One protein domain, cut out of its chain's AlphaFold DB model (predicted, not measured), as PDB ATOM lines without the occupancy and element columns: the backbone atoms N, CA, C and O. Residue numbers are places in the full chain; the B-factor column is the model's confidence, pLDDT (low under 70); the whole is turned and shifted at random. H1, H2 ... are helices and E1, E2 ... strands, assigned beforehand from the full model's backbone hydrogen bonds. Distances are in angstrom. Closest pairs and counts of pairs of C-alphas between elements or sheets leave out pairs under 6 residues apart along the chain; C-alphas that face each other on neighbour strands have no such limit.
ATOM      1  N   ARG A   3      99.079  85.403  97.184       98.00
ATOM      2  CA  ARG A   3      99.202  84.803  98.516       98.00
ATOM      3  C   ARG A   3      97.823  84.629  99.118       98.00
ATOM      4  O   ARG A   3      97.011  85.548  99.083       98.00
ATOM      5  N   LEU A   4      97.565  83.446  99.650       97.62
ATOM      6  CA  LEU A   4      96.252  83.012 100.095       97.62
ATOM      7  C   LEU A   4      96.305  82.602 101.558       97.62
ATOM      8  O   LEU A   4      97.036  81.682 101.937       97.62
ATOM      9  N   ILE A   5      95.468  83.256 102.351       96.81
ATOM     10  CA  ILE A   5      95.213  82.929 103.748       96.81
ATOM     11  C   ILE A   5      93.727  82.621 103.882       96.81
ATOM     12  O   ILE A   5      92.883  83.319 103.318       96.81
ATOM     13  N   ASN A   6      93.393  81.574 104.628       95.31
ATOM     14  CA  ASN A   6      92.010  81.268 104.965       95.31
ATOM     15  C   ASN A   6      91.736  81.628 106.429       95.31
ATOM     16  O   ASN A   6      92.563  81.353 107.298       95.31
ATOM     17  N   ALA A   7      90.575  82.223 106.706       94.44
ATOM     18  CA  ALA A   7      90.150  82.534 108.068       94.44
ATOM     19  C   ALA A   7      89.992  81.265 108.934       94.44
ATOM     20  O   ALA A   7      90.221  81.314 110.141       94.44
ATOM     21  N   ASP A   8      89.676  80.118 108.323       91.94
ATOM     22  CA  ASP A   8      89.715  78.793 108.948       91.94
ATOM     23  C   ASP A   8      91.020  78.059 108.584       91.94
ATOM     24  O   ASP A   8      91.043  77.062 107.855       91.94
ATOM     25  N   GLY A   9      92.138  78.569 109.108       88.69
ATOM     26  CA  GLY A   9      93.478  78.027 108.854       88.69
ATOM     27  C   GLY A   9      93.697  76.590 109.351       88.69
ATOM     28  O   GLY A   9      94.643  75.930 108.925       88.69
ATOM     29  N   LYS A  10      92.822  76.077 110.233       89.62
ATOM     30  CA  LYS A  10      92.863  74.673 110.682       89.62
ATOM     31  C   LYS A  10      92.414  73.724 109.578       89.62
ATOM     32  O   LYS A  10      92.945  72.624 109.459       89.62
ATOM     33  N   ARG A  11      91.420  74.143 108.794       87.62
ATOM     34  CA  ARG A  11      90.840  73.343 107.716       87.62
ATOM     35  C   ARG A  11      91.486  73.618 106.364       87.62
ATOM     36  O   ARG A  11      91.584  72.710 105.543       87.62
ATOM     37  N   PHE A  12      91.914  74.855 106.133       90.94
ATOM     38  CA  PHE A  12      92.455  75.305 104.858       90.94
ATOM     39  C   PHE A  12      93.835  75.915 105.062       90.94
ATOM     40  O   PHE A  12      93.979  77.021 105.576       90.94
ATOM     41  N   ALA A  13      94.861  75.187 104.638       92.75
ATOM     42  CA  ALA A  13      96.231  75.656 104.750       92.75
ATOM     43  C   ALA A  13      96.503  76.854 103.824       92.75
ATOM     44  O   ALA A  13      95.921  76.968 102.739       92.75
ATOM     45  N   ASN A  14      97.437  77.708 104.247       95.81
ATOM     46  CA  ASN A  14      97.920  78.835 103.453       95.81
ATOM     47  C   ASN A  14      98.553  78.347 102.144       95.81
ATOM     48  O   ASN A  14      99.157  77.266 102.082       95.81
ATOM     49  N   ARG A  15      98.410  79.148 101.088       96.19
ATOM     50  CA  ARG A  15      98.903  78.829  99.742       96.19
ATOM     51  C   ARG A  15      99.513  80.061  99.095       96.19
ATOM     52  O   ARG A  15      99.134  81.187  99.394       96.19
ATOM     53  N   GLU A  16     100.429  79.840  98.170       96.94
ATOM     54  CA  GLU A  16     101.004  80.892  97.340       96.94
ATOM     55  C   GLU A  16     101.268  80.331  95.945       96.94
ATOM     56  O   GLU A  16     101.668  79.175  95.802       96.94
ATOM     57  N   PHE A  17     101.020  81.132  94.909       96.38
ATOM     58  CA  PHE A  17     101.385  80.774  93.542       96.38
ATOM     59  C   PHE A  17     101.684  82.004  92.684       96.38
ATOM     60  O   PHE A  17     101.087  83.074  92.830       96.38
ATOM     61  N   ALA A  18     102.609  81.860  91.740       96.94
ATOM     62  CA  ALA A  18     102.928  82.903  90.778       96.94
ATOM     63  C   ALA A  18     102.144  82.699  89.475       96.94
ATOM     64  O   ALA A  18     102.286  81.674  88.812       96.94
ATOM     65  N   ILE A  19     101.370  83.714  89.068       96.00
ATOM     66  CA  ILE A  19     100.611  83.700  87.802       96.00
ATOM     67  C   ILE A  19     101.548  83.360  86.634       96.00
ATOM     68  O   ILE A  19     101.290  82.421  85.894       96.00
ATOM     69  N   GLY A  20     102.683  84.062  86.522       94.56
ATOM     70  CA  GLY A  20     103.646  83.859  85.434       94.56
ATOM     71  C   GLY A  20     104.243  82.449  85.364       94.56
ATOM     72  O   GLY A  20     104.496  81.963  84.268       94.56
ATOM     73  N   GLU A  21     104.422  81.767  86.498       94.56
ATOM     74  CA  GLU A  21     104.911  80.382  86.496       94.56
ATOM     75  C   GLU A  21     103.867  79.404  85.962       94.56
ATOM     76  O   GLU A  21     104.213  78.476  85.234       94.56
ATOM     77  N   LEU A  22     102.591  79.606  86.307       94.19
ATOM     78  CA  LEU A  22     101.502  78.784  85.781       94.19
ATOM     79  C   LEU A  22     101.350  78.986  84.270       94.19
ATOM     80  O   LEU A  22     101.232  78.001  83.544       94.19
ATOM     81  N   LEU A  23     101.443  80.234  83.793       92.94
ATOM     82  CA  LEU A  23     101.424  80.556  82.360       92.94
ATOM     83  C   LEU A  23     102.560  79.875  81.586       92.94
ATOM     84  O   LEU A  23     102.348  79.428  80.467       92.94
ATOM     85  N   ALA A  24     103.759  79.790  82.170       92.75
ATOM     86  CA  ALA A  24     104.909  79.156  81.526       92.75
ATOM     87  C   ALA A  24     104.813  77.619  81.492       92.75
ATOM     88  O   ALA A  24     105.390  76.976  80.616       92.75
ATOM     89  N   LYS A  25     104.112  77.016  82.462       91.50
ATOM     90  CA  LYS A  25     103.979  75.556  82.581       91.50
ATOM     91  C   LYS A  25     102.838  75.011  81.722       91.50
ATOM     92  O   LYS A  25     102.996  73.947  81.121       91.50
ATOM     93  N   LEU A  26     101.710  75.717  81.667       92.62
ATOM     94  CA  LEU A  26     100.476  75.265  81.021       92.62
ATOM     95  C   LEU A  26     100.417  75.668  79.538       92.62
ATOM     96  O   LEU A  26     100.959  76.709  79.170       92.62
ATOM     97  N   PRO A  27      99.752  74.879  78.673       90.19
ATOM     98  CA  PRO A  27      99.501  75.316  77.305       90.19
ATOM     99  C   PRO A  27      98.549  76.515  77.325       90.19
ATOM    100  O   PRO A  27      97.564  76.521  78.066       90.19
ATOM    101  N   TRP A  28      98.867  77.546  76.541       91.31
ATOM    102  CA  TRP A  28      98.213  78.852  76.645       91.31
ATOM    103  C   TRP A  28      97.624  79.361  75.326       91.31
ATOM    104  O   TRP A  28      97.267  80.535  75.236       91.31
ATOM    105  N   ASP A  29      97.464  78.503  74.318       86.81
ATOM    106  CA  ASP A  29      96.951  78.884  72.991       86.81
ATOM    107  C   ASP A  29      95.450  79.182  73.032       86.81
ATOM    108  O   ASP A  29      95.011  80.301  72.759       86.81
ATOM    109  N   ASP A  30      94.657  78.243  73.536       89.50
ATOM    110  CA  ASP A  30      93.232  78.404  73.808       89.50
ATOM    111  C   ASP A  30      92.847  77.742  75.142       89.50
ATOM    112  O   ASP A  30      93.595  76.947  75.715       89.50
ATOM    113  N   TRP A  31      91.693  78.133  75.686       92.50
ATOM    114  CA  TRP A  31      91.272  77.675  77.011       92.50
ATOM    115  C   TRP A  31      90.902  76.187  77.031       92.50
ATOM    116  O   TRP A  31      91.175  75.512  78.020       92.50
ATOM    117  N   LEU A  32      90.323  75.657  75.947       89.12
ATOM    118  CA  LEU A  32      89.926  74.251  75.863       89.12
ATOM    119  C   LEU A  32      91.145  73.332  75.803       89.12
ATOM    120  O   LEU A  32      91.173  72.317  76.499       89.12
ATOM    121  N   SER A  33      92.169  73.707  75.038       88.44
ATOM    122  CA  SER A  33      93.451  73.002  75.021       88.44
ATOM    123  C   SER A  33      94.096  72.980  76.403       88.44
ATOM    124  O   SER A  33      94.600  71.941  76.824       88.44
ATOM    125  N   LEU A  34      94.011  74.082  77.158       92.50
ATOM    126  CA  LEU A  34      94.477  74.125  78.544       92.50
ATOM    127  C   LEU A  34      93.726  73.130  79.425       92.50
ATOM    128  O   LEU A  34      94.356  72.259  80.032       92.50
ATOM    129  N   VAL A  35      92.395  73.232  79.487       91.06
ATOM    130  CA  VAL A  35      91.604  72.430  80.435       91.06
ATOM    131  C   VAL A  35      91.578  70.937  80.109       91.06
ATOM    132  O   VAL A  35      91.195  70.141  80.966       91.06
ATOM    133  N   ASN A  36      91.966  70.554  78.890       88.00
ATOM    134  CA  ASN A  36      92.075  69.164  78.447       88.00
ATOM    135  C   ASN A  36      93.530  68.655  78.382       88.00
ATOM    136  O   ASN A  36      93.754  67.527  77.949       88.00
ATOM    137  N   SER A  37      94.515  69.463  78.784       90.06
ATOM    138  CA  SER A  37      95.929  69.082  78.699       90.06
ATOM    139  C   SER A  37      96.356  68.107  79.797       90.06
ATOM    140  O   SER A  37      95.951  68.232  80.952       90.06
ATOM    141  N   GLU A  38      97.272  67.194  79.462       90.00
ATOM    142  CA  GLU A  38      97.907  66.285  80.432       90.00
ATOM    143  C   GLU A  38      98.626  67.052  81.548       90.00
ATOM    144  O   GLU A  38      98.523  66.699  82.718       90.00
ATOM    145  N   LYS A  39      99.251  68.187  81.209       92.38
ATOM    146  CA  LYS A  39      99.911  69.063  82.185       92.38
ATOM    147  C   LYS A  39      98.960  69.605  83.251       92.38
ATOM    148  O   LYS A  39      99.359  69.748  84.406       92.38
ATOM    149  N   LEU A  40      97.721  69.945  82.876       91.94
ATOM    150  CA  LEU A  40      96.722  70.336  83.865       91.94
ATOM    151  C   LEU A  40      96.316  69.133  84.719       91.94
ATOM    152  O   LEU A  40      96.217  69.279  85.932       91.94
ATOM    153  N   THR A  41      96.119  67.959  84.118       88.12
ATOM    154  CA  THR A  41      95.798  66.728  84.858       88.12
ATOM    155  C   THR A  41      96.842  66.444  85.941       88.12
ATOM    156  O   THR A  41      96.478  66.327  87.108       88.12
ATOM    157  N   GLU A  42      98.133  66.476  85.602       90.94
ATOM    158  CA  GLU A  42      99.231  66.304  86.566       90.94
ATOM    159  C   GLU A  42      99.231  67.371  87.675       90.94
ATOM    160  O   GLU A  42      99.559  67.096  88.833       90.94
ATOM    161  N   LEU A  43      98.894  68.623  87.337       91.25
ATOM    162  CA  LEU A  43      98.782  69.701  88.319       91.25
ATOM    163  C   LEU A  43      97.622  69.445  89.290       91.25
ATOM    164  O   LEU A  43      97.781  69.637  90.493       91.25
ATOM    165  N   LEU A  44      96.469  69.008  88.783       87.75
ATOM    166  CA  LEU A  44      95.292  68.716  89.600       87.75
ATOM    167  C   LEU A  44      95.504  67.503  90.507       87.75
ATOM    168  O   LEU A  44      95.070  67.537  91.658       87.75
ATOM    169  N   GLU A  45      96.209  66.478  90.030       86.81
ATOM    170  CA  GLU A  45      96.621  65.331  90.846       86.81
ATOM    171  C   GLU A  45      97.492  65.773  92.027       86.81
ATOM    172  O   GLU A  45      97.244  65.371  93.163       86.81
ATOM    173  N   LYS A  46      98.450  66.678  91.788       88.38
ATOM    174  CA  LYS A  46      99.292  67.261  92.849       88.38
ATOM    175  C   LYS A  46      98.507  68.150  93.810       88.38
ATOM    176  O   LYS A  46      98.815  68.178  94.997       88.38
ATOM    177  N   LEU A  47      97.514  68.890  93.310       86.31
ATOM    178  CA  LEU A  47      96.650  69.728  94.141       86.31
ATOM    179  C   LEU A  47      95.679  68.900  94.990       86.31
ATOM    180  O   LEU A  47      95.244  69.384  96.027       86.31
ATOM    181  N   GLY A  48      95.300  67.689  94.570       82.81
ATOM    182  CA  GLY A  48      94.446  66.801  95.368       82.81
ATOM    183  C   GLY A  48      93.092  67.412  95.759       82.81
ATOM    184  O   GLY A  48      92.558  67.105  96.821       82.81
ATOM    185  N   GLY A  49      92.546  68.318  94.939       82.19
ATOM    186  CA  GLY A  49      91.298  69.031  95.241       82.19
ATOM    187  C   GLY A  49      91.432  70.207  96.221       82.19
ATOM    188  O   GLY A  49      90.425  70.631  96.794       82.19
ATOM    189  N   ASP A  50      92.643  70.735  96.413       90.62
ATOM    190  CA  ASP A  50      92.919  71.914  97.239       90.62
ATOM    191  C   ASP A  50      92.122  73.159  96.802       90.62
ATOM    192  O   ASP A  50      91.913  73.430  95.616       90.62
ATOM    193  N   TRP A  51      91.699  73.954  97.788       92.12
ATOM    194  CA  TRP A  51      90.869  75.142  97.592       92.12
ATOM    195  C   TRP A  51      91.532  76.223  96.722       92.12
ATOM    196  O   TRP A  51      90.828  76.947  96.014       92.12
ATOM    197  N   ALA A  52      92.868  76.303  96.703       94.88
ATOM    198  CA  ALA A  52      93.590  77.235  95.841       94.88
ATOM    199  C   ALA A  52      93.377  76.949  94.349       94.88
ATOM    200  O   ALA A  52      93.485  77.875  93.547       94.88
ATOM    201  N   GLY A  53      93.007  75.719  93.968       94.75
ATOM    202  CA  GLY A  53      92.681  75.376  92.582       94.75
ATOM    203  C   GLY A  53      91.538  76.225  92.012       94.75
ATOM    204  O   GLY A  53      91.618  76.669  90.870       94.75
ATOM    205  N   TYR A  54      90.524  76.542  92.823       94.88
ATOM    206  CA  TYR A  54      89.406  77.408  92.423       94.88
ATOM    207  C   TYR A  54      89.834  78.871  92.227       94.88
ATOM    208  O   TYR A  54      89.336  79.568  91.345       94.88
ATOM    209  N   ILE A  55      90.804  79.337  93.013       96.94
ATOM    210  CA  ILE A  55      91.351  80.692  92.886       96.94
ATOM    211  C   ILE A  55      92.270  80.787  91.662       96.94
ATOM    212  O   ILE A  55      92.175  81.743  90.890       96.94
ATOM    213  N   MET A  56      93.111  79.772  91.435       96.69
ATOM    214  CA  MET A  56      93.916  79.645  90.215       96.69
ATOM    215  C   MET A  56      93.024  79.657  88.974       96.69
ATOM    216  O   MET A  56      93.297  80.412  88.045       96.69
ATOM    217  N   ALA A  57      91.936  78.882  88.989       95.94
ATOM    218  CA  ALA A  57      90.953  78.811  87.915       95.94
ATOM    219  C   ALA A  57      90.420  80.197  87.518       95.94
ATOM    220  O   ALA A  57      90.535  80.602  86.358       95.94
ATOM    221  N   ALA A  58      89.908  80.956  88.493       97.12
ATOM    222  CA  ALA A  58      89.377  82.298  88.267       97.12
ATOM    223  C   ALA A  58      90.450  83.254  87.715       97.12
ATOM    224  O   ALA A  58      90.245  83.903  86.689       97.12
ATOM    225  N   VAL A  59      91.621  83.311  88.355       97.38
ATOM    226  CA  VAL A  59      92.706  84.233  87.979       97.38
ATOM    227  C   VAL A  59      93.254  83.925  86.589       97.38
ATOM    228  O   VAL A  59      93.444  84.836  85.782       97.38
ATOM    229  N   LEU A  60      93.504  82.651  86.286       96.69
ATOM    230  CA  LEU A  60      94.019  82.232  84.984       96.69
ATOM    231  C   LEU A  60      92.999  82.496  83.878       96.69
ATOM    232  O   LEU A  60      93.378  82.977  82.808       96.69
ATOM    233  N   ARG A  61      91.705  82.278  84.139       96.62
ATOM    234  CA  ARG A  61      90.671  82.601  83.158       96.62
ATOM    235  C   ARG A  61      90.568  84.106  82.905       96.62
ATOM    236  O   ARG A  61      90.445  84.493  81.739       96.62
ATOM    237  N   MET A  62      90.693  84.942  83.941       96.31
ATOM    238  CA  MET A  62      90.794  86.401  83.783       96.31
ATOM    239  C   MET A  62      92.030  86.782  82.962       96.31
ATOM    240  O   MET A  62      91.914  87.521  81.989       96.31
ATOM    241  N   GLN A  63      93.204  86.219  83.268       95.81
ATOM    242  CA  GLN A  63      94.429  86.480  82.506       95.81
ATOM    243  C   GLN A  63      94.286  86.074  81.031       95.81
ATOM    244  O   GLN A  63      94.820  86.748  80.149       95.81
ATOM    245  N   LYS A  64      93.547  84.995  80.750       94.88
ATOM    246  CA  LYS A  64      93.255  84.540  79.387       94.88
ATOM    247  C   LYS A  64      92.286  85.471  78.651       94.88
ATOM    248  O   LYS A  64      92.389  85.594  77.435       94.88
ATOM    249  N   LYS A  65      91.351  86.119  79.355       94.94
ATOM    250  CA  LYS A  65      90.446  87.132  78.783       94.94
ATOM    251  C   LYS A  65      91.170  88.449  78.505       94.94
ATOM    252  O   LYS A  65      90.988  89.028  77.440       94.94
ATOM    253  N   PHE A  66      91.977  88.914  79.451       94.19
ATOM    254  CA  PHE A  66      92.665  90.204  79.393       94.19
ATOM    255  C   PHE A  66      94.119  90.028  78.939       94.19
ATOM    256  O   PHE A  66      95.059  90.318  79.673       94.19
ATOM    257  N   THR A  67      94.319  89.541  77.713       90.12
ATOM    258  CA  THR A  67      95.656  89.232  77.167       90.12
ATOM    259  C   THR A  67      96.568  90.453  77.037       90.12
ATOM    260  O   THR A  67      97.783  90.319  77.141       90.12
ATOM    261  N   GLY A  68      95.993  91.646  76.859       88.56
ATOM    262  CA  GLY A  68      96.727  92.914  76.791       88.56
ATOM    263  C   GLY A  68      97.229  93.433  78.142       88.56
ATOM    264  O   GLY A  68      97.879  94.475  78.193       88.56
ATOM    265  N   THR A  69      96.931  92.749  79.250       90.62
ATOM    266  CA  THR A  69      97.319  93.192  80.591       90.62
ATOM    267  C   THR A  69      97.862  92.025  81.397       90.62
ATOM    268  O   THR A  69      97.196  91.014  81.608       90.62
ATOM    269  N   LYS A  70      99.087  92.172  81.901       93.81
ATOM    270  CA  LYS A  70      99.635  91.229  82.872       93.81
ATOM    271  C   LYS A  70      98.983  91.492  84.226       93.81
ATOM    272  O   LYS A  70      99.181  92.566  84.795       93.81
ATOM    273  N   LEU A  71      98.234  90.518  84.737       96.19
ATOM    274  CA  LEU A  71      97.584  90.652  86.034       96.19
ATOM    275  C   LEU A  71      98.625  90.799  87.152       96.19
ATOM    276  O   LEU A  71      99.625  90.074  87.222       96.19
ATOM    277  N   ARG A  72      98.367  91.748  88.046       95.44
ATOM    278  CA  ARG A  72      99.090  91.966  89.293       95.44
ATOM    279  C   ARG A  72      98.796  90.833  90.271       95.44
ATOM    280  O   ARG A  72      97.754  90.182  90.232       95.44
ATOM    281  N   GLY A  73      99.763  90.613  91.155       95.75
ATOM    282  CA  GLY A  73      99.581  89.762  92.322       95.75
ATOM    283  C   GLY A  73      98.594  90.351  93.328       95.75
ATOM    284  O   GLY A  73      98.310  91.544  93.276       95.75
ATOM    285  N   MET A  74      98.104  89.516  94.241       96.69
ATOM    286  CA  MET A  74      97.162  89.903  95.293       96.69
ATOM    287  C   MET A  74      97.451  89.107  96.566       96.69
ATOM    288  O   MET A  74      97.667  87.897  96.491       96.69
ATOM    289  N   ASP A  75      97.410  89.771  97.715       97.38
ATOM    290  CA  ASP A  75      97.346  89.106  99.015       97.38
ATOM    291  C   ASP A  75      95.861  88.997  99.398       97.38
ATOM    292  O   ASP A  75      95.155  90.003  99.467       97.38
ATOM    293  N   MET A  76      95.363  87.774  99.576       96.69
ATOM    294  CA  MET A  76      93.942  87.488  99.779       96.69
ATOM    295  C   MET A  76      93.715  86.765 101.105       96.69
ATOM    296  O   MET A  76      94.345  85.742 101.384       96.69
ATOM    297  N   VAL A  77      92.749  87.260 101.879       96.56
ATOM    298  CA  VAL A  77      92.171  86.547 103.023       96.56
ATOM    299  C   VAL A  77      90.770  86.093 102.638       96.56
ATOM    300  O   VAL A  77      89.938  86.911 102.251       96.56
ATOM    301  N   VAL A  78      90.506  84.791 102.730       95.38
ATOM    302  CA  VAL A  78      89.231  84.186 102.330       95.38
ATOM    303  C   VAL A  78      88.474  83.684 103.551       95.38
ATOM    304  O   VAL A  78      89.023  82.978 104.395       95.38
ATOM    305  N   SER A  79      87.191  84.034 103.621       94.00
ATOM    306  CA  SER A  79      86.233  83.558 104.618       94.00
ATOM    307  C   SER A  79      84.903  83.254 103.932       94.00
ATOM    308  O   SER A  79      84.524  83.942 102.985       94.00
ATOM    309  N   GLY A  80      84.198  82.222 104.390       90.12
ATOM    310  CA  GLY A  80      82.918  81.810 103.824       90.12
ATOM    311  C   GLY A  80      82.111  80.972 104.806       90.12
ATOM    312  O   GLY A  80      82.669  80.242 105.622       90.12
ATOM    313  N   ASN A  81      80.787  81.080 104.720       88.19
ATOM    314  CA  ASN A  81      79.829  80.388 105.588       88.19
ATOM    315  C   ASN A  81      78.856  79.479 104.813       88.19
ATOM    316  O   ASN A  81      77.946  78.910 105.413       88.19
ATOM    317  N   ILE A  82      79.041  79.329 103.497       84.81
ATOM    318  CA  ILE A  82      78.251  78.409 102.674       84.81
ATOM    319  C   ILE A  82      78.648  76.966 103.033       84.81
ATOM    320  O   ILE A  82      79.841  76.640 102.968       84.81
ATOM    321  N   PRO A  83      77.691  76.086 103.390       75.69
ATOM    322  CA  PRO A  83      77.977  74.689 103.698       75.69
ATOM    323  C   PRO A  83      78.741  73.977 102.574       75.69
ATOM    324  O   PRO A  83      78.347  73.968 101.407       75.69
ATOM    325  N   LEU A  84      79.865  73.363 102.939       71.25
ATOM    326  CA  LEU A  84      80.770  72.722 101.988       71.25
ATOM    327  C   LEU A  84      80.244  71.354 101.551       71.25
ATOM    328  O   LEU A  84      79.873  70.539 102.393       71.25
ATOM    329  N   ALA A  85      80.322  71.079 100.244       63.91
ATOM    330  CA  ALA A  85      79.906  69.813  99.625       63.91
ATOM    331  C   ALA A  85      78.430  69.435  99.872       63.91
ATOM    332  O   ALA A  85      78.085  68.256  99.891       63.91
ATOM    333  N   ALA A  86      77.575  70.448 100.035       61.75
ATOM    334  CA  ALA A  86      76.137  70.302 100.256       61.75
ATOM    335  C   ALA A  86      75.289  70.592  98.997       61.75
ATOM    336  O   ALA A  86      74.077  70.731  99.089       61.75
ATOM    337  N   GLY A  87      75.918  70.731  97.820       66.31
ATOM    338  CA  GLY A  87      75.221  71.116  96.583       66.31
ATOM    339  C   GLY A  87      74.872  72.610  96.487       66.31
ATOM    340  O   GLY A  87      74.018  72.980  95.696       66.31
ATOM    341  N   LEU A  88      75.529  73.469  97.281       76.88
ATOM    342  CA  LEU A  88      75.215  74.905  97.422       76.88
ATOM    343  C   LEU A  88      76.247  75.843  96.789       76.88
ATOM    344  O   LEU A  88      76.420  76.975  97.240       76.88
ATOM    345  N   SER A  89      76.990  75.363  95.793       81.38
ATOM    346  CA  SER A  89      77.833  76.231  94.953       81.38
ATOM    347  C   SER A  89      78.899  77.040  95.712       81.38
ATOM    348  O   SER A  89      79.261  78.157  95.328       81.38
ATOM    349  N   SER A  90      79.447  76.482  96.800       85.94
ATOM    350  CA  SER A  90      80.525  77.128  97.565       85.94
ATOM    351  C   SER A  90      81.789  77.341  96.719       85.94
ATOM    352  O   SER A  90      82.518  78.305  96.938       85.94
ATOM    353  N   SER A  91      82.058  76.452  95.752       88.81
ATOM    354  CA  SER A  91      83.169  76.596  94.803       88.81
ATOM    355  C   SER A  91      82.945  77.756  93.841       88.81
ATOM    356  O   SER A  91      83.792  78.641  93.752       88.81
ATOM    357  N   SER A  92      81.788  77.797  93.187       92.56
ATOM    358  CA  SER A  92      81.437  78.853  92.237       92.56
ATOM    359  C   SER A  92      81.391  80.223  92.920       92.56
ATOM    360  O   SER A  92      81.874  81.203  92.360       92.56
ATOM    361  N   SER A  93      80.936  80.295  94.178       94.44
ATOM    362  CA  SER A  93      80.993  81.524  94.986       94.44
ATOM    363  C   SER A  93      82.426  82.034  95.183       94.44
ATOM    364  O   SER A  93      82.685  83.228  95.032       94.44
ATOM    365  N   LEU A  94      83.378  81.135  95.464       95.12
ATOM    366  CA  LEU A  94      84.796  81.481  95.590       95.12
ATOM    367  C   LEU A  94      85.394  81.938  94.252       95.12
ATOM    368  O   LEU A  94      86.174  82.894  94.228       95.12
ATOM    369  N   ILE A  95      85.017  81.297  93.141       96.31
ATOM    370  CA  ILE A  95      85.450  81.692  91.793       96.31
ATOM    371  C   ILE A  95      84.937  83.094  91.450       96.31
ATOM    372  O   ILE A  95      85.739  83.931  91.036       96.31
ATOM    373  N   VAL A  96      83.641  83.375  91.643       97.44
ATOM    374  CA  VAL A  96      83.060  84.701  91.354       97.44
ATOM    375  C   VAL A  96      83.714  85.773  92.224       97.44
ATOM    376  O   VAL A  96      84.184  86.774  91.690       97.44
ATOM    377  N   ALA A  97      83.837  85.551  93.536       97.00
ATOM    378  CA  ALA A  97      84.492  86.504  94.436       97.00
ATOM    379  C   ALA A  97      85.955  86.777  94.036       97.00
ATOM    380  O   ALA A  97      86.416  87.918  94.066       97.00
ATOM    381  N   THR A  98      86.680  85.740  93.608       97.31
ATOM    382  CA  THR A  98      88.060  85.876  93.123       97.31
ATOM    383  C   THR A  98      88.128  86.652  91.811       97.31
ATOM    384  O   THR A  98      89.025  87.476  91.641       97.31
ATOM    385  N   ALA A  99      87.203  86.408  90.881       97.38
ATOM    386  CA  ALA A  99      87.147  87.135  89.618       97.38
ATOM    387  C   ALA A  99      86.878  88.629  89.853       97.38
ATOM    388  O   ALA A  99      87.599  89.460  89.308       97.38
ATOM    389  N   GLU A 100      85.921  88.967  90.720       96.81
ATOM    390  CA  GLU A 100      85.617  90.351  91.121       96.81
ATOM    391  C   GLU A 100      86.840  91.037  91.741       96.81
ATOM    392  O   GLU A 100      87.187  92.157  91.362       96.81
ATOM    393  N   ALA A 101      87.546  90.348  92.646       96.44
ATOM    394  CA  ALA A 101      88.775  90.856  93.249       96.44
ATOM    395  C   ALA A 101      89.875  91.078  92.197       96.44
ATOM    396  O   ALA A 101      90.486  92.146  92.159       96.44
ATOM    397  N   ALA A 102      90.092  90.108  91.304       96.38
ATOM    398  CA  ALA A 102      91.083  90.202  90.236       96.38
ATOM    399  C   ALA A 102      90.778  91.353  89.271       96.38
ATOM    400  O   ALA A 102      91.689  92.099  88.914       96.38
ATOM    401  N   ILE A 103      89.515  91.518  88.877       96.06
ATOM    402  CA  ILE A 103      89.050  92.607  88.015       96.06
ATOM    403  C   ILE A 103      89.272  93.957  88.701       96.06
ATOM    404  O   ILE A 103      89.878  94.849  88.109       96.06
ATOM    405  N   THR A 104      88.861  94.075  89.965       95.50
ATOM    406  CA  THR A 104      88.949  95.320  90.740       95.50
ATOM    407  C   THR A 104      90.395  95.743  90.968       95.50
ATOM    408  O   THR A 104      90.775  96.853  90.615       95.50
ATOM    409  N   VAL A 105      91.246  94.857  91.497       95.00
ATOM    410  CA  VAL A 105      92.649  95.184  91.819       95.00
ATOM    411  C   VAL A 105      93.466  95.526  90.567       95.00
ATOM    412  O   VAL A 105      94.454  96.263  90.638       95.00
ATOM    413  N   ASN A 106      93.066  95.002  89.407       95.69
ATOM    414  CA  ASN A 106      93.730  95.266  88.135       95.69
ATOM    415  C   ASN A 106      93.074  96.378  87.308       95.69
ATOM    416  O   ASN A 106      93.537  96.623  86.196       95.69
ATOM    417  N   ASN A 107      92.045  97.061  87.831       95.06
ATOM    418  CA  ASN A 107      91.287  98.100  87.124       95.06
ATOM    419  C   ASN A 107      90.798  97.642  85.738       95.06
ATOM    420  O   ASN A 107      90.948  98.343  84.737       95.06
ATOM    421  N   LEU A 108      90.255  96.426  85.672       95.38
ATOM    422  CA  LEU A 108      89.756  95.835  84.437       95.38
ATOM    423  C   LEU A 108      88.272  96.141  84.257       95.38
ATOM    424  O   LEU A 108      87.507  96.197  85.215       95.38
ATOM    425  N   MET A 109      87.852  96.283  83.004       92.25
ATOM    426  CA  MET A 109      86.446  96.475  82.658       92.25
ATOM    427  C   MET A 109      85.815  95.141  82.273       92.25
ATOM    428  O   MET A 109      86.334  94.420  81.420       92.25
ATOM    429  N   SER A 110      84.677  94.820  82.883       91.50
ATOM    430  CA  SER A 110      83.877  93.645  82.537       91.50
ATOM    431  C   SER A 110      82.394  93.907  82.771       91.50
ATOM    432  O   SER A 110      82.020  94.756  83.581       91.50
ATOM    433  N   PHE A 111      81.549  93.169  82.059       92.25
ATOM    434  CA  PHE A 111      80.105  93.167  82.285       92.25
ATOM    435  C   PHE A 111      79.696  91.952  83.128       92.25
ATOM    436  O   PHE A 111      80.344  90.907  83.025       92.25
ATOM    437  N   PRO A 112      78.599  92.021  83.908       91.25
ATOM    438  CA  PRO A 112      78.131  90.889  84.709       91.25
ATOM    439  C   PRO A 112      77.973  89.586  83.914       91.25
ATOM    440  O   PRO A 112      78.401  88.539  84.383       91.25
ATOM    441  N   SER A 113      77.446  89.656  82.688       89.62
ATOM    442  CA  SER A 113      77.321  88.500  81.787       89.62
ATOM    443  C   SER A 113      78.668  87.854  81.455       89.62
ATOM    444  O   SER A 113      78.798  86.636  81.488       89.62
ATOM    445  N   GLN A 114      79.701  88.666  81.214       92.12
ATOM    446  CA  GLN A 114      81.049  88.162  80.959       92.12
ATOM    447  C   GLN A 114      81.636  87.490  82.198       92.12
ATOM    448  O   GLN A 114      82.298  86.471  82.056       92.12
ATOM    449  N   ILE A 115      81.401  88.030  83.400       94.44
ATOM    450  CA  ILE A 115      81.854  87.390  84.644       94.44
ATOM    451  C   ILE A 115      81.213  86.007  84.781       94.44
ATOM    452  O   ILE A 115      81.920  85.052  85.083       94.44
ATOM    453  N   VAL A 116      79.914  85.872  84.504       94.44
ATOM    454  CA  VAL A 116      79.216  84.578  84.565       94.44
ATOM    455  C   VAL A 116      79.846  83.550  83.624       94.44
ATOM    456  O   VAL A 116      80.200  82.457  84.072       94.44
ATOM    457  N   ASP A 117      80.026  83.902  82.349       92.00
ATOM    458  CA  ASP A 117      80.605  82.993  81.353       92.00
ATOM    459  C   ASP A 117      82.055  82.637  81.701       92.00
ATOM    460  O   ASP A 117      82.430  81.464  81.731       92.00
ATOM    461  N   LEU A 118      82.868  83.642  82.043       94.06
ATOM    462  CA  LEU A 118      84.264  83.434  82.406       94.06
ATOM    463  C   LEU A 118      84.392  82.582  83.669       94.06
ATOM    464  O   LEU A 118      85.224  81.689  83.705       94.06
ATOM    465  N   CYS A 119      83.601  82.811  84.712       95.75
ATOM    466  CA  CYS A 119      83.704  82.002  85.922       95.75
ATOM    467  C   CYS A 119      83.277  80.545  85.676       95.75
ATOM    468  O   CYS A 119      83.988  79.641  86.114       95.75
ATOM    469  N   GLY A 120      82.209  80.311  84.902       92.00
ATOM    470  CA  GLY A 120      81.779  78.959  84.527       92.00
ATOM    471  C   GLY A 120      82.822  78.187  83.725       92.00
ATOM    472  O   GLY A 120      83.192  77.073  84.094       92.00
ATOM    473  N   GLU A 121      83.374  78.802  82.677       92.12
ATOM    474  CA  GLU A 121      84.488  78.219  81.920       92.12
ATOM    475  C   GLU A 121      85.752  78.082  82.775       92.12
ATOM    476  O   GLU A 121      86.535  77.149  82.601       92.12
ATOM    477  N   GLY A 122      85.971  79.027  83.691       93.56
ATOM    478  CA  GLY A 122      87.066  79.025  84.648       93.56
ATOM    479  C   GLY A 122      87.044  77.772  85.510       93.56
ATOM    480  O   GLY A 122      88.067  77.101  85.622       93.56
ATOM    481  N   GLU A 123      85.878  77.401  86.046       93.19
ATOM    482  CA  GLU A 123      85.715  76.220  86.904       93.19
ATOM    483  C   GLU A 123      86.110  74.911  86.196       93.19
ATOM    484  O   GLU A 123      86.557  73.970  86.849       93.19
ATOM    485  N   TRP A 124      86.095  74.854  84.858       91.19
ATOM    486  CA  TRP A 124      86.601  73.692  84.113       91.19
ATOM    487  C   TRP A 124      88.080  73.388  84.371       91.19
ATOM    488  O   TRP A 124      88.516  72.245  84.193       91.19
ATOM    489  N   PHE A 125      88.842  74.382  84.830       92.19
ATOM    490  CA  PHE A 125      90.219  74.215  85.277       92.19
ATOM    491  C   PHE A 125      90.343  73.216  86.432       92.19
ATOM    492  O   PHE A 125      91.346  72.522  86.504       92.19
ATOM    493  N   VAL A 126      89.340  73.080  87.310       88.12
ATOM    494  CA  VAL A 126      89.382  72.109  88.423       88.12
ATOM    495  C   VAL A 126      88.884  70.712  88.029       88.12
ATOM    496  O   VAL A 126      88.677  69.851  88.883       88.12
ATOM    497  N   GLY A 127      88.685  70.466  86.730       81.25
ATOM    498  CA  GLY A 127      88.333  69.155  86.183       81.25
ATOM    499  C   GLY A 127      86.834  68.848  86.133       81.25
ATOM    500  O   GLY A 127      86.466  67.728  85.772       81.25
ATOM    501  N   THR A 128      85.971  69.810  86.468       78.50
ATOM    502  CA  THR A 128      84.523  69.719  86.229       78.50
ATOM    503  C   THR A 128      84.195  70.144  84.792       78.50
ATOM    504  O   THR A 128      84.996  70.781  84.102       78.50
ATOM    505  N   ARG A 129      83.015  69.762  84.300       79.56
ATOM    506  CA  ARG A 129      82.477  70.193  82.996       79.56
ATOM    507  C   ARG A 129      81.038  70.695  83.146       79.56
ATOM    508  O   ARG A 129      80.173  70.383  82.336       79.56
ATOM    509  N   GLY A 130      80.787  71.414  84.243       78.44
ATOM    510  CA  GLY A 130      79.484  71.996  84.565       78.44
ATOM    511  C   GLY A 130      79.166  73.251  83.745       78.44
ATOM    512  O   GLY A 130      80.011  73.756  83.004       78.44
ATOM    513  N   GLY A 131      77.934  73.739  83.885       86.75
ATOM    514  CA  GLY A 131      77.489  75.008  83.303       86.75
ATOM    515  C   GLY A 131      77.772  76.221  84.198       86.75
ATOM    516  O   GLY A 131      78.470  76.129  85.204       86.75
ATOM    517  N   SER A 132      77.173  77.365  83.850       91.19
ATOM    518  CA  SER A 132      77.409  78.655  84.526       91.19
ATOM    519  C   SER A 132      76.230  79.137  85.386       91.19
ATOM    520  O   SER A 132      76.205  80.299  85.782       91.19
ATOM    521  N   ALA A 133      75.248  78.277  85.680       91.88
ATOM    522  CA  ALA A 133      74.048  78.639  86.448       91.88
ATOM    523  C   ALA A 133      74.377  79.147  87.858       91.88
ATOM    524  O   ALA A 133      73.933  80.226  88.241       91.88
ATOM    525  N   ASP A 134      75.235  78.433  88.577       92.38
ATOM    526  CA  ASP A 134      75.701  78.805  89.913       92.38
ATOM    527  C   ASP A 134      76.381  80.181  89.913       92.38
ATOM    528  O   ASP A 134      76.093  81.044  90.741       92.38
ATOM    529  N   HIS A 135      77.239  80.421  88.920       94.81
ATOM    530  CA  HIS A 135      77.919  81.698  88.723       94.81
ATOM    531  C   HIS A 135      76.931  82.831  88.425       94.81
ATOM    532  O   HIS A 135      77.084  83.932  88.952       94.81
ATOM    533  N   ALA A 136      75.898  82.556  87.622       95.31
ATOM    534  CA  ALA A 136      74.818  83.498  87.348       95.31
ATOM    535  C   ALA A 136      74.036  83.842  88.618       95.31
ATOM    536  O   ALA A 136      73.809  85.021  88.880       95.31
ATOM    537  N   ALA A 137      73.680  82.842  89.429       93.81
ATOM    538  CA  ALA A 137      72.972  83.045  90.688       93.81
ATOM    539  C   ALA A 137      73.793  83.903  91.662       93.81
ATOM    540  O   ALA A 137      73.281  84.886  92.199       93.81
ATOM    541  N   VAL A 138      75.085  83.587  91.825       95.62
ATOM    542  CA  VAL A 138      75.993  84.360  92.684       95.62
ATOM    543  C   VAL A 138      76.164  85.780  92.161       95.62
ATOM    544  O   VAL A 138      76.103  86.707  92.956       95.62
ATOM    545  N   LYS A 139      76.362  85.990  90.855       96.25
ATOM    546  CA  LYS A 139      76.649  87.327  90.311       96.25
ATOM    547  C   LYS A 139      75.413  88.220  90.208       96.25
ATOM    548  O   LYS A 139      75.505  89.422  90.438       96.25
ATOM    549  N   LEU A 140      74.278  87.660  89.806       95.69
ATOM    550  CA  LEU A 140      73.117  88.442  89.375       95.69
ATOM    551  C   LEU A 140      71.990  88.489  90.390       95.69
ATOM    552  O   LEU A 140      71.046  89.232  90.144       95.69
ATOM    553  N   GLY A 141      72.083  87.733  91.492       95.19
ATOM    554  CA  GLY A 141      71.060  87.670  92.533       95.19
ATOM    555  C   GLY A 141      70.460  89.035  92.883       95.19
ATOM    556  O   GLY A 141      71.146  90.059  92.943       95.19
ATOM    557  N   GLN A 142      69.153  89.057  93.113       95.12
ATOM    558  CA  GLN A 142      68.430  90.254  93.516       95.12
ATOM    559  C   GLN A 142      67.615  89.944  94.763       95.12
ATOM    560  O   GLN A 142      66.920  88.931  94.849       95.12
ATOM    561  N   LYS A 143      67.704  90.840  95.747       95.69
ATOM    562  CA  LYS A 143      66.999  90.684  97.018       95.69
ATOM    563  C   LYS A 143      65.495  90.564  96.769       95.69
ATOM    564  O   LYS A 143      64.912  91.447  96.152       95.69
ATOM    565  N   GLY A 144      64.897  89.491  97.285       95.62
ATOM    566  CA  GLY A 144      63.467  89.210  97.158       95.62
ATOM    567  C   GLY A 144      63.017  88.677  95.796       95.62
ATOM    568  O   GLY A 144      61.825  88.466  95.625       95.62
ATOM    569  N   LYS A 145      63.921  88.421  94.837       95.75
ATOM    570  CA  LYS A 145      63.540  88.055  93.464       95.75
ATOM    571  C   LYS A 145      64.175  86.756  92.983       95.75
ATOM    572  O   LYS A 145      65.316  86.444  93.312       95.75
ATOM    573  N   ILE A 146      63.444  86.038  92.138       95.12
ATOM    574  CA  ILE A 146      63.934  84.933  91.316       95.12
ATOM    575  C   ILE A 146      64.300  85.471  89.936       95.12
ATOM    576  O   ILE A 146      63.574  86.272  89.347       95.12
ATOM    577  N   ILE A 147      65.435  85.020  89.408       94.06
ATOM    578  CA  ILE A 147      65.969  85.488  88.131       94.06
ATOM    579  C   ILE A 147      65.979  84.327  87.154       94.06
ATOM    580  O   ILE A 147      66.579  83.286  87.421       94.06
ATOM    581  N   LYS A 148      65.345  84.526  86.000       95.25
ATOM    582  CA  LYS A 148      65.414  83.590  84.883       95.25
ATOM    583  C   LYS A 148      66.542  84.019  83.960       95.25
ATOM    584  O   LYS A 148      66.516  85.122  83.413       95.25
ATOM    585  N   VAL A 149      67.512  83.137  83.768       93.44
ATOM    586  CA  VAL A 149      68.650  83.361  82.871       93.44
ATOM    587  C   VAL A 149      68.609  82.406  81.685       93.44
ATOM    588  O   VAL A 149      68.072  81.303  81.777       93.44
ATOM    589  N   THR A 150      69.189  82.824  80.568       92.38
ATOM    590  CA  THR A 150      69.408  81.987  79.383       92.38
ATOM    591  C   THR A 150      70.896  81.873  79.097       92.38
ATOM    592  O   THR A 150      71.645  82.802  79.369       92.38
ATOM    593  N   PHE A 151      71.323  80.743  78.527       90.12
ATOM    594  CA  PHE A 151      72.707  80.495  78.086       90.12
ATOM    595  C   PHE A 151      72.813  80.443  76.555       90.12
ATOM    596  O   PHE A 151      71.784  80.443  75.879       90.12
ATOM    597  N   PHE A 152      74.039  80.371  76.017       84.25
ATOM    598  CA  PHE A 152      74.350  80.447  74.578       84.25
ATOM    599  C   PHE A 152      73.719  81.703  73.945       84.25
ATOM    600  O   PHE A 152      72.687  81.625  73.281       84.25
ATOM    601  N   ASN A 153      74.349  82.854  74.227       82.31
ATOM    602  CA  ASN A 153      73.788  84.213  74.341       82.31
ATOM    603  C   ASN A 153      73.233  84.475  75.743       82.31
ATOM    604  O   ASN A 153      72.021  84.482  75.971       82.31
ATOM    605  N   PHE A 154      74.158  84.639  76.696       88.62
ATOM    606  CA  PHE A 154      73.805  84.875  78.086       88.62
ATOM    607  C   PHE A 154      72.918  86.115  78.233       88.62
ATOM    608  O   PHE A 154      73.300  87.208  77.808       88.62
ATOM    609  N   ALA A 155      71.762  85.959  78.877       89.69
ATOM    610  CA  ALA A 155      70.872  87.070  79.182       89.69
ATOM    611  C   ALA A 155      70.054  86.803  80.447       89.69
ATOM    612  O   ALA A 155      69.736  85.661  80.781       89.69
ATOM    613  N   VAL A 156      69.673  87.884  81.125       93.06
ATOM    614  CA  VAL A 156      68.580  87.860  82.099       93.06
ATOM    615  C   VAL A 156      67.283  87.957  81.304       93.06
ATOM    616  O   VAL A 156      66.973  89.011  80.756       93.06
ATOM    617  N   ALA A 157      66.565  86.844  81.192       93.44
ATOM    618  CA  ALA A 157      65.318  86.767  80.441       93.44
ATOM    619  C   ALA A 157      64.126  87.293  81.245       93.44
ATOM    620  O   ALA A 157      63.165  87.785  80.661       93.44
ATOM    621  N   ASP A 158      64.171  87.165  82.573       95.06
ATOM    622  CA  ASP A 158      63.091  87.618  83.443       95.06
ATOM    623  C   ASP A 158      63.571  87.841  84.878       95.06
ATOM    624  O   ASP A 158      64.584  87.287  85.316       95.06
ATOM    625  N   THR A 159      62.821  88.630  85.637       95.56
ATOM    626  CA  THR A 159      63.031  88.824  87.074       95.56
ATOM    627  C   THR A 159      61.672  88.933  87.749       95.56
ATOM    628  O   THR A 159      60.876  89.805  87.409       95.56
ATOM    629  N   VAL A 160      61.404  88.037  88.696       96.31
ATOM    630  CA  VAL A 160      60.083  87.855  89.305       96.31
ATOM    631  C   VAL A 160      60.201  87.928  90.818       96.31
ATOM    632  O   VAL A 160      61.149  87.389  91.385       96.31
ATOM    633  N   GLU A 161      59.257  88.591  91.481       96.25
ATOM    634  CA  GLU A 161      59.213  88.629  92.945       96.25
ATOM    635  C   GLU A 161      59.001  87.220  93.513       96.25
ATOM    636  O   GLU A 161      58.206  86.431  92.996       96.25
TER     637      GLU A 161
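What this domain is: This is residues 3 to 161 of the 446 residues of the protein "Galactokinase" of Lentisphaerae bacterium (UniProt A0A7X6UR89). Three crossed helices, H4, H5 and H6, make the core, with H7 packed on H5 and H6; H4 and H5 graze a small three-stranded sheet towards one end of the longest axis, and the hairpin of E4 and E5 packs on H7 at the other. The shorter helices H1, H2 and H3 come near H4 from outside. The 159 printed residues have seven named helices and five named strands, in the order E1 E2 H1 H2 H3 H4 E3 H5 H6 H7 E4 E5, and the class is mixed, helices and strands. One sheet runs E2 E1 E3 and is mixed, while E4 and E5 are antiparallel. The whole is compact and rounded, with a radius of gyration of the C-alphas of 15.6 A and spans of 46 by 38 by 30 A.

Where its parts are: Find C-alpha 3 at (99.202, 84.803, 98.516), where E1, residues 3 to 6, begins. Next come E2, residues 15 to 17, then H1, 19 to 25, H2, 31 to 35, and H3, 38 to 47, 14.2 A long. H4, residues 52 to 65, starts at C-alpha 52 (93.590, 77.235, 95.841) and runs 20.0 A. After E3, residues 74 to 78, you reach H5, 90 to 105, 22.5 A, and H6, 112 to 126, 22.2 A. H7, residues 133 to 140, leads to E4, 145 to 150, 16.4 A, and E5, 155 to 161, 18.1 A, which ends at C-alpha 161 (59.213, 88.629, 92.945).

How they stand to each other: Start at the sheet: E1 is parallel to E3, with N 5 and O 76 2.9 A apart, and forms an antiparallel hairpin with E2, where N 4 and O 15 are 2.8 A apart. H4 grazes this sheet with residues 52 to 56, H5 with 94 to 105. H4 and H5 touch at Ala 58 and Ile 95, closest C-alphas 5.3 A, at a steep tilt of 47 degrees. The hub, H6, touches H4 at Ala 57 and Gly 122, closest C-alphas 5.1 A, at a steep tilt of 52 degrees. H6 and H7 form a helical hairpin, closest C-alphas Val 116 and His 135, 5.2 A. H7 comes nearest E4 at Ala 136 and Val 149, closest C-alphas 7.6 A; in the hairpin of E4 and E5, N 148 and O 158 are 2.9 A apart. H1 and H3 are each close to H4 but not clearly touching it, with closest C-alphas 7.3 A at Ile 19 and Leu 60, and 7.1 A at Leu 47 and Gly 53. H2 only just touches H6, with 3 pairs of C-alphas within 8 A, the closest Val 35 and Phe 125, 5.3 A. In H1, H2, H3, H4, H5 and H7 every O i to N i+4 pair is within hydrogen-bond range; in H6, 8 of 11 are.

The domain as a whole: The C-alphas farthest apart are those of Ala 24 and Glu 161, 48.0 A. The printed part has no cut, and its one long link, 11 residues, joins E3 to H5. Look there for residues 85 to 87, where pLDDT is under 70; the mean of the printed part is 91.7.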